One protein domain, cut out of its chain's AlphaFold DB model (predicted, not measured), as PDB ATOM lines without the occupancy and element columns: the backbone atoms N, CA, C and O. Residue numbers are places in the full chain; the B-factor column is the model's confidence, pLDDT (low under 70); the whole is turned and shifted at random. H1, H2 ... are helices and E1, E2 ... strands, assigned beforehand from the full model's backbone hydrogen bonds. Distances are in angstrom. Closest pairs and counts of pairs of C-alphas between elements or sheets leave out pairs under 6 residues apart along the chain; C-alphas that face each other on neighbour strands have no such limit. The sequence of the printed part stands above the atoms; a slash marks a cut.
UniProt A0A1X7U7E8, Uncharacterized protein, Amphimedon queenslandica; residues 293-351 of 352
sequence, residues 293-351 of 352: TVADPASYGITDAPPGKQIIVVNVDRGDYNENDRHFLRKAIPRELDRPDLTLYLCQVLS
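This is residues 293 to 351 of the 352 residues of an uncharacterized protein of Amphimedon queenslandica (UniProt A0A1X7U7E8). A small sheet of three strands, with E2 between the short E1 and the longer E3, runs through the domain, and two helices, H1 and H2, sit at its margins and only graze it. A loop of residues 301 to 310 leads from H1 into E2, and a long link of residues 333 to 343 leads from H2 back to E3. The printed part has 59 residues, with named elements in the order E1, H1, E2, H2, E3; the sheet's order is E1, E2, E3 and it is mixed, E1 antiparallel and E3 parallel to E2. The class is mixed, helices and strands. The whole is compact, with a radius of gyration of the C-alphas of 11.5 A, and its outline is rounded, spanning 28 by 27 by 20 A.

E1 is residues 293 to 295, 6.0 A long, and begins at C-alpha 293 at (-32.954, -36.345, -6.353). H1, residues 297 to 300, is 5.5 A long. E2, residues 311 to 316, is 15.7 A long. H2, residues 323 to 332, is the longest helix by residues and measures 14.3 A, starting at C-alpha 323 at (-36.298, -29.599, 11.382). E3, residues 344 to 350, is 19.7 A long and ends at C-alpha 350 at (-26.304, -47.279, 4.917).

E1 and E2 are antiparallel neighbours at 141 degrees, with N 293 and O 313 within hydrogen-bond range at 2.9 A. E2 and E3 are parallel neighbours at 34 degrees, with N 316 and O 347 within hydrogen-bond range at 2.8 A. E1 and E3 are edge strands and are apart. H1 only grazes the sheet with residues 297 to 300; the closest C-alphas of H1 and E2, those of Pro 297 and Ile 311, are 6.2 A apart. H2 only grazes the sheet with residues 326 to 330; the closest C-alphas of H2 and E3, those of Arg 330 and Leu 344, are 7.3 A apart. H1 and H2 are apart. E2, H2 and E3 form a strand-helix-strand unit, two parallel neighbour strands with a helix between them in the chain, and its crossover is right-handed. In H2 every O i to N i+4 pair is within hydrogen-bond range, while H1 is too short for such a pair.

The two C-alphas farthest apart, those of Pro 307 and Ser 351, are 32.4 A apart. The printed part has no cut. The link from E1 to H1 is tight, those from H1 to E2 and from E2 to H2 are short, and the one from H2 to E3 is long. The mean pLDDT of the printed part is 86.0, and residues 304 to 307 are under 70.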
ATOM      1  N   THR A 293     -32.021 -35.788  -5.367       92.00
ATOM      2  CA  THR A 293     -32.954 -36.345  -6.353       92.00
ATOM      3  C   THR A 293     -34.285 -35.610  -6.298       92.00
ATOM      4  O   THR A 293     -34.865 -35.461  -5.224       92.00
ATOM      5  N   VAL A 294     -34.795 -35.182  -7.454       91.00
ATOM      6  CA  VAL A 294     -36.195 -34.755  -7.593       91.00
ATOM      7  C   VAL A 294     -37.015 -35.978  -7.973       91.00
ATOM      8  O   VAL A 294     -36.745 -36.608  -8.996       91.00
ATOM      9  N   ALA A 295     -37.985 -36.338  -7.139       89.62
ATOM     10  CA  ALA A 295     -38.702 -37.599  -7.268       89.62
ATOM     11  C   ALA A 295     -40.200 -37.459  -7.005       89.62
ATOM     12  O   ALA A 295     -40.669 -36.489  -6.406       89.62
ATOM     13  N   ASP A 296     -40.942 -38.466  -7.458       87.69
ATOM     14  CA  ASP A 296     -42.324 -38.663  -7.046       87.69
ATOM     15  C   ASP A 296     -42.350 -39.177  -5.592       87.69
ATOM     16  O   ASP A 296     -41.616 -40.118  -5.272       87.69
ATOM     17  N   PRO A 297     -43.173 -38.606  -4.697       86.06
ATOM     18  CA  PRO A 297     -43.274 -39.068  -3.312       86.06
ATOM     19  C   PRO A 297     -43.538 -40.575  -3.180       86.06
ATOM     20  O   PRO A 297     -42.984 -41.232  -2.291       86.06
ATOM     21  N   ALA A 298     -44.316 -41.155  -4.099       83.88
ATOM     22  CA  ALA A 298     -44.662 -42.568  -4.079       83.88
ATOM     23  C   ALA A 298     -43.441 -43.476  -4.291       83.88
ATOM     24  O   ALA A 298     -43.399 -44.566  -3.720       83.88
ATOM     25  N   SER A 299     -42.405 -43.041  -5.027       83.56
ATOM     26  CA  SER A 299     -41.187 -43.851  -5.214       83.56
ATOM     27  C   SER A 299     -40.385 -44.036  -3.922       83.56
ATOM     28  O   SER A 299     -39.546 -44.936  -3.828       83.56
ATOM     29  N   TYR A 300     -40.656 -43.193  -2.924       80.31
ATOM     30  CA  TYR A 300     -40.055 -43.229  -1.596       80.31
ATOM     31  C   TYR A 300     -41.036 -43.662  -0.496       80.31
ATOM     32  O   TYR A 300     -40.658 -43.685   0.672       80.31
ATOM     33  N   GLY A 301     -42.269 -44.042  -0.853       77.12
ATOM     34  CA  GLY A 301     -43.290 -44.475   0.105       77.12
ATOM     35  C   GLY A 301     -43.887 -43.340   0.942       77.12
ATOM     36  O   GLY A 301     -44.471 -43.606   1.988       77.12
ATOM     37  N   ILE A 302     -43.739 -42.086   0.506       80.50
ATOM     38  CA  ILE A 302     -44.318 -40.920   1.174       80.50
ATOM     39  C   ILE A 302     -45.796 -40.819   0.790       80.50
ATOM     40  O   ILE A 302     -46.134 -40.701  -0.388       80.50
ATOM     41  N   THR A 303     -46.676 -40.863   1.789       71.00
ATOM     42  CA  THR A 303     -48.140 -40.830   1.612       71.00
ATOM     43  C   THR A 303     -48.778 -39.515   2.059       71.00
ATOM     44  O   THR A 303     -49.939 -39.266   1.747       71.00
ATOM     45  N   ASP A 304     -48.028 -38.667   2.764       67.81
ATOM     46  CA  ASP A 304     -48.453 -37.371   3.300       67.81
ATOM     47  C   ASP A 304     -48.066 -36.179   2.402       67.81
ATOM     48  O   ASP A 304     -48.463 -35.043   2.672       67.81
ATOM     49  N   ALA A 305     -47.339 -36.414   1.305       68.06
ATOM     50  CA  ALA A 305     -47.023 -35.374   0.332       68.06
ATOM     51  C   ALA A 305     -48.253 -34.986  -0.517       68.06
ATOM     52  O   ALA A 305     -49.065 -35.846  -0.868       68.06
ATOM     53  N   PRO A 306     -48.387 -33.703  -0.913       63.44
ATOM     54  CA  PRO A 306     -49.484 -33.257  -1.764       63.44
ATOM     55  C   PRO A 306     -49.539 -34.052  -3.083       63.44
ATOM     56  O   PRO A 306     -48.519 -34.137  -3.775       63.44
ATOM     57  N   PRO A 307     -50.711 -34.587  -3.478       64.44
ATOM     58  CA  PRO A 307     -50.852 -35.353  -4.713       64.44
ATOM     59  C   PRO A 307     -50.353 -34.569  -5.932       64.44
ATOM     60  O   PRO A 307     -50.736 -33.417  -6.139       64.44
ATOM     61  N   GLY A 308     -49.503 -35.198  -6.746       72.75
ATOM     62  CA  GLY A 308     -48.980 -34.613  -7.983       72.75
ATOM     63  C   GLY A 308     -47.864 -33.577  -7.804       72.75
ATOM     64  O   GLY A 308     -47.449 -32.978  -8.796       72.75
ATOM     65  N   LYS A 309     -47.356 -33.357  -6.581       83.00
ATOM     66  CA  LYS A 309     -46.154 -32.543  -6.359       83.00
ATOM     67  C   LYS A 309     -44.918 -33.421  -6.215       83.00
ATOM     68  O   LYS A 309     -44.905 -34.366  -5.434       83.00
ATOM     69  N   GLN A 310     -43.870 -33.059  -6.947       89.69
ATOM     70  CA  GLN A 310     -42.548 -33.639  -6.752       89.69
ATOM     71  C   GLN A 310     -41.977 -33.217  -5.395       89.69
ATOM     72  O   GLN A 310     -42.372 -32.209  -4.807       89.69
ATOM     73  N   ILE A 311     -41.022 -33.996  -4.914       89.69
ATOM     74  CA  ILE A 311     -40.232 -33.701  -3.722       89.69
ATOM     75  C   ILE A 311     -38.759 -33.679  -4.086       89.69
ATOM     76  O   ILE A 311     -38.350 -34.233  -5.108       89.69
ATOM     77  N   ILE A 312     -37.962 -33.062  -3.226       92.38
ATOM     78  CA  ILE A 312     -36.509 -33.150  -3.289       92.38
ATOM     79  C   ILE A 312     -36.033 -34.014  -2.127       92.38
ATOM     80  O   ILE A 312     -36.363 -33.759  -0.971       92.38
ATOM     81  N   VAL A 313     -35.295 -35.066  -2.453       92.31
ATOM     82  CA  VAL A 313     -34.734 -36.013  -1.494       92.31
ATOM     83  C   VAL A 313     -33.228 -35.826  -1.469       92.31
ATOM     84  O   VAL A 313     -32.589 -35.798  -2.522       92.31
ATOM     85  N   VAL A 314     -32.666 -35.700  -0.270       94.50
ATOM     86  CA  VAL A 314     -31.222 -35.582  -0.060       94.50
ATOM     87  C   VAL A 314     -30.743 -36.758   0.764       94.50
ATOM     88  O   VAL A 314     -31.295 -37.060   1.822       94.50
ATOM     89  N   ASN A 315     -29.711 -37.423   0.263       93.19
ATOM     90  CA  ASN A 315     -29.085 -38.532   0.956       93.19
ATOM     91  C   ASN A 315     -28.194 -38.024   2.100       93.19
ATOM     92  O   ASN A 315     -27.409 -37.096   1.912       93.19
ATOM     93  N   VAL A 316     -28.330 -38.625   3.281       91.88
ATOM     94  CA  VAL A 316     -27.653 -38.209   4.517       91.88
ATOM     95  C   VAL A 316     -27.112 -39.410   5.295       91.88
ATOM     96  O   VAL A 316     -27.553 -40.541   5.104       91.88
ATOM     97  N   ASP A 317     -26.159 -39.176   6.188       86.94
ATOM     98  CA  ASP A 317     -25.467 -40.209   6.968       86.94
ATOM     99  C   ASP A 317     -26.286 -40.759   8.149       86.94
ATOM    100  O   ASP A 317     -26.148 -41.928   8.515       86.94
ATOM    101  N   ARG A 318     -27.168 -39.945   8.743       82.12
ATOM    102  CA  ARG A 318     -27.912 -40.304   9.963       82.12
ATOM    103  C   ARG A 318     -29.423 -40.149   9.836       82.12
ATOM    104  O   ARG A 318     -29.929 -39.372   9.026       82.12
ATOM    105  N   GLY A 319     -30.131 -40.905  10.671       83.50
ATOM    106  CA  GLY A 319     -31.593 -40.941  10.783       83.50
ATOM    107  C   GLY A 319     -32.173 -40.114  11.940       83.50
ATOM    108  O   GLY A 319     -33.316 -40.347  12.315       83.50
ATOM    109  N   ASP A 320     -31.387 -39.218  12.548       80.12
ATOM    110  CA  ASP A 320     -31.726 -38.458  13.764       80.12
ATOM    111  C   ASP A 320     -31.736 -36.926  13.576       80.12
ATOM    112  O   ASP A 320     -31.825 -36.186  14.556       80.12
ATOM    113  N   TYR A 321     -31.658 -36.433  12.338       86.56
ATOM    114  CA  TYR A 321     -31.767 -35.006  12.042       86.56
ATOM    115  C   TYR A 321     -33.149 -34.470  12.417       86.56
ATOM    116  O   TYR A 321     -34.158 -35.176  12.359       86.56
ATOM    117  N   ASN A 322     -33.193 -33.195  12.792       87.56
ATOM    118  CA  ASN A 322     -34.424 -32.476  13.113       87.56
ATOM    119  C   ASN A 322     -34.768 -31.420  12.044       87.56
ATOM    120  O   ASN A 322     -34.096 -31.268  11.021       87.56
ATOM    121  N   GLU A 323     -35.847 -30.674  12.274       87.50
ATOM    122  CA  GLU A 323     -36.298 -29.599  11.382       87.50
ATOM    123  C   GLU A 323     -35.269 -28.474  11.208       87.50
ATOM    124  O   GLU A 323     -35.107 -27.928  10.114       87.50
ATOM    125  N   ASN A 324     -34.532 -28.151  12.269       89.31
ATOM    126  CA  ASN A 324     -33.465 -27.161  12.217       89.31
ATOM    127  C   ASN A 324     -32.306 -27.641  11.333       89.31
ATOM    128  O   ASN A 324     -31.794 -26.884  10.510       89.31
ATOM    129  N   ASP A 325     -31.924 -28.913  11.446       90.38
ATOM    130  CA  ASP A 325     -30.914 -29.524  10.579       90.38
ATOM    131  C   ASP A 325     -31.365 -29.513   9.121       90.38
ATOM    132  O   ASP A 325     -30.598 -29.116   8.244       90.38
ATOM    133  N   ARG A 326     -32.634 -29.855   8.859       91.25
ATOM    134  CA  ARG A 326     -33.225 -29.770   7.519       91.25
ATOM    135  C   ARG A 326     -33.153 -28.352   6.955       91.25
ATOM    136  O   ARG A 326     -32.840 -28.189   5.776       91.25
ATOM    137  N   HIS A 327     -33.401 -27.328   7.774       91.06
ATOM    138  CA  HIS A 327     -33.253 -25.930   7.367       91.06
ATOM    139  C   HIS A 327     -31.811 -25.600   6.949       91.06
ATOM    140  O   HIS A 327     -31.596 -25.016   5.885       91.06
ATOM    141  N   PHE A 328     -30.815 -25.990   7.747       92.19
ATOM    142  CA  PHE A 328     -29.410 -25.740   7.410       92.19
ATOM    143  C   PHE A 328     -28.941 -26.553   6.206       92.19
ATOM    144  O   PHE A 328     -28.250 -26.010   5.346       92.19
ATOM    145  N   LEU A 329     -29.361 -27.813   6.097       93.38
ATOM    146  CA  LEU A 329     -29.072 -28.645   4.935       93.38
ATOM    147  C   LEU A 329     -29.652 -28.009   3.675       93.38
ATOM    148  O   LEU A 329     -28.957 -27.907   2.673       93.38
ATOM    149  N   ARG A 330     -30.892 -27.509   3.741       92.88
ATOM    150  CA  ARG A 330     -31.519 -26.795   2.629       92.88
ATOM    151  C   ARG A 330     -30.706 -25.581   2.195       92.88
ATOM    152  O   ARG A 330     -30.530 -25.371   1.002       92.88
ATOM    153  N   LYS A 331     -30.196 -24.805   3.152       90.88
ATOM    154  CA  LYS A 331     -29.356 -23.634   2.878       90.88
ATOM    155  C   LYS A 331     -28.011 -24.007   2.238       90.88
ATOM    156  O   LYS A 331     -27.485 -23.228   1.451       90.88
ATOM    157  N   ALA A 332     -27.483 -25.186   2.557       91.81
ATOM    158  CA  ALA A 332     -26.235 -25.698   1.996       91.81
ATOM    159  C   ALA A 332     -26.368 -26.200   0.547       91.81
ATOM    160  O   ALA A 332     -25.356 -26.337  -0.139       91.81
ATOM    161  N   ILE A 333     -27.591 -26.475   0.071       91.75
ATOM    162  CA  ILE A 333     -27.827 -26.915  -1.307       91.75
ATOM    163  C   ILE A 333     -27.427 -25.786  -2.279       91.75
ATOM    164  O   ILE A 333     -27.932 -24.666  -2.153       91.75
ATOM    165  N   PRO A 334     -26.563 -26.060  -3.280       89.25
ATOM    166  CA  PRO A 334     -26.224 -25.097  -4.323       89.25
ATOM    167  C   PRO A 334     -27.477 -24.555  -5.018       89.25
ATOM    168  O   PRO A 334     -28.401 -25.310  -5.326       89.25
ATOM    169  N   ARG A 335     -27.512 -23.249  -5.300       87.12
ATOM    170  CA  ARG A 335     -28.706 -22.557  -5.829       87.12
ATOM    171  C   ARG A 335     -29.216 -23.160  -7.140       87.12
ATOM    172  O   ARG A 335     -30.411 -23.142  -7.400       87.12
ATOM    173  N   GLU A 336     -28.317 -23.691  -7.957       87.44
ATOM    174  CA  GLU A 336     -28.617 -24.376  -9.215       87.44
ATOM    175  C   GLU A 336     -29.357 -25.716  -9.019       87.44
ATOM    176  O   GLU A 336     -30.167 -26.118  -9.864       87.44
ATOM    177  N   LEU A 337     -29.108 -26.389  -7.893       87.38
ATOM    178  CA  LEU A 337     -29.735 -27.656  -7.512       87.38
ATOM    179  C   LEU A 337     -30.991 -27.443  -6.665       87.38
ATOM    180  O   LEU A 337     -31.848 -28.324  -6.613       87.38
ATOM    181  N   ASP A 338     -31.115 -26.281  -6.025       88.19
ATOM    182  CA  ASP A 338     -32.256 -25.972  -5.181       88.19
ATOM    183  C   ASP A 338     -33.560 -25.817  -5.994       88.19
ATOM    184  O   ASP A 338     -33.585 -25.337  -7.133       88.19
ATOM    185  N   ARG A 339     -34.672 -26.245  -5.396       87.75
ATOM    186  CA  ARG A 339     -36.041 -26.114  -5.911       87.75
ATOM    187  C   ARG A 339     -36.945 -25.607  -4.790       87.75
ATOM    188  O   ARG A 339     -37.585 -26.432  -4.134       87.75
ATOM    189  N   PRO A 340     -36.918 -24.292  -4.478       86.50
ATOM    190  CA  PRO A 340     -37.537 -23.688  -3.283       86.50
ATOM    191  C   PRO A 340     -39.035 -23.984  -3.122       86.50
ATOM    192  O   PRO A 340     -39.561 -23.916  -2.017       86.50
ATOM    193  N   ASP A 341     -39.711 -24.332  -4.211       87.44
ATOM    194  CA  ASP A 341     -41.114 -24.730  -4.275       87.44
ATOM    195  C   ASP A 341     -41.382 -26.181  -3.833       87.44
ATOM    196  O   ASP A 341     -42.527 -26.524  -3.523       87.44
ATOM    197  N   LEU A 342     -40.345 -27.025  -3.784       89.75
ATOM    198  CA  LEU A 342     -40.434 -28.438  -3.419       89.75
ATOM    199  C   LEU A 342     -40.026 -28.683  -1.965       89.75
ATOM    200  O   LEU A 342     -38.983 -28.215  -1.493       89.75
ATOM    201  N   THR A 343     -40.814 -29.516  -1.285       88.69
ATOM    202  CA  THR A 343     -40.532 -29.965   0.081       88.69
ATOM    203  C   THR A 343     -39.290 -30.851   0.115       88.69
ATOM    204  O   THR A 343     -39.195 -31.828  -0.632       88.69
ATOM    205  N   LEU A 344     -38.354 -30.511   1.005       91.44
ATOM    206  CA  LEU A 344     -37.149 -31.293   1.273       91.44
ATOM    207  C   LEU A 344     -37.446 -32.466   2.211       91.44
ATOM    208  O   LEU A 344     -37.968 -32.268   3.311       91.44
ATOM    209  N   TYR A 345     -37.025 -33.658   1.797       91.19
ATOM    210  CA  TYR A 345     -36.983 -34.865   2.614       91.19
ATOM    211  C   TYR A 345     -35.565 -35.436   2.680       91.19
ATOM    212  O   TYR A 345     -34.757 -35.267   1.765       91.19
ATOM    213  N   LEU A 346     -35.270 -36.131   3.772       92.69
ATOM    214  CA  LEU A 346     -33.979 -36.758   4.035       92.69
ATOM    215  C   LEU A 346     -34.064 -38.268   3.816       92.69
ATOM    216  O   LEU A 346     -35.029 -38.903   4.234       92.69
ATOM    217  N   CYS A 347     -33.045 -38.854   3.194       91.56
ATOM    218  CA  CYS A 347     -32.926 -40.294   2.984       91.56
ATOM    219  C   CYS A 347     -31.628 -40.805   3.608       91.56
ATOM    220  O   CYS A 347     -30.543 -40.406   3.193       91.56
ATOM    221  N   GLN A 348     -31.715 -41.698   4.592       90.81
ATOM    222  CA  GLN A 348     -30.512 -42.235   5.225       90.81
ATOM    223  C   GLN A 348     -29.783 -43.214   4.292       90.81
ATOM    224  O   GLN A 348     -30.405 -44.116   3.720       90.81
ATOM    225  N   VAL A 349     -28.462 -43.053   4.183       86.50
ATOM    226  CA  VAL A 349     -27.558 -43.960   3.469       86.50
ATOM    227  C   VAL A 349     -26.889 -44.918   4.447       86.50
ATOM    228  O   VAL A 349     -26.303 -44.494   5.438       86.50
ATOM    229  N   LEU A 350     -26.934 -46.212   4.144       79.62
ATOM    230  CA  LEU A 350     -26.304 -47.279   4.917       79.62
ATOM    231  C   LEU A 350     -25.123 -47.891   4.145       79.62
ATOM    232  O   LEU A 350     -25.132 -47.950   2.913       79.62
ATOM    233  N   SER A 351     -24.120 -48.381   4.877       73.00
ATOM    234  CA  SER A 351     -22.872 -48.946   4.333       73.00
ATOM    235  C   SER A 351     -22.976 -50.371   3.759       73.00
ATOM    236  O   SER A 351     -22.012 -50.820   3.142       73.00
TER     237      SER A 351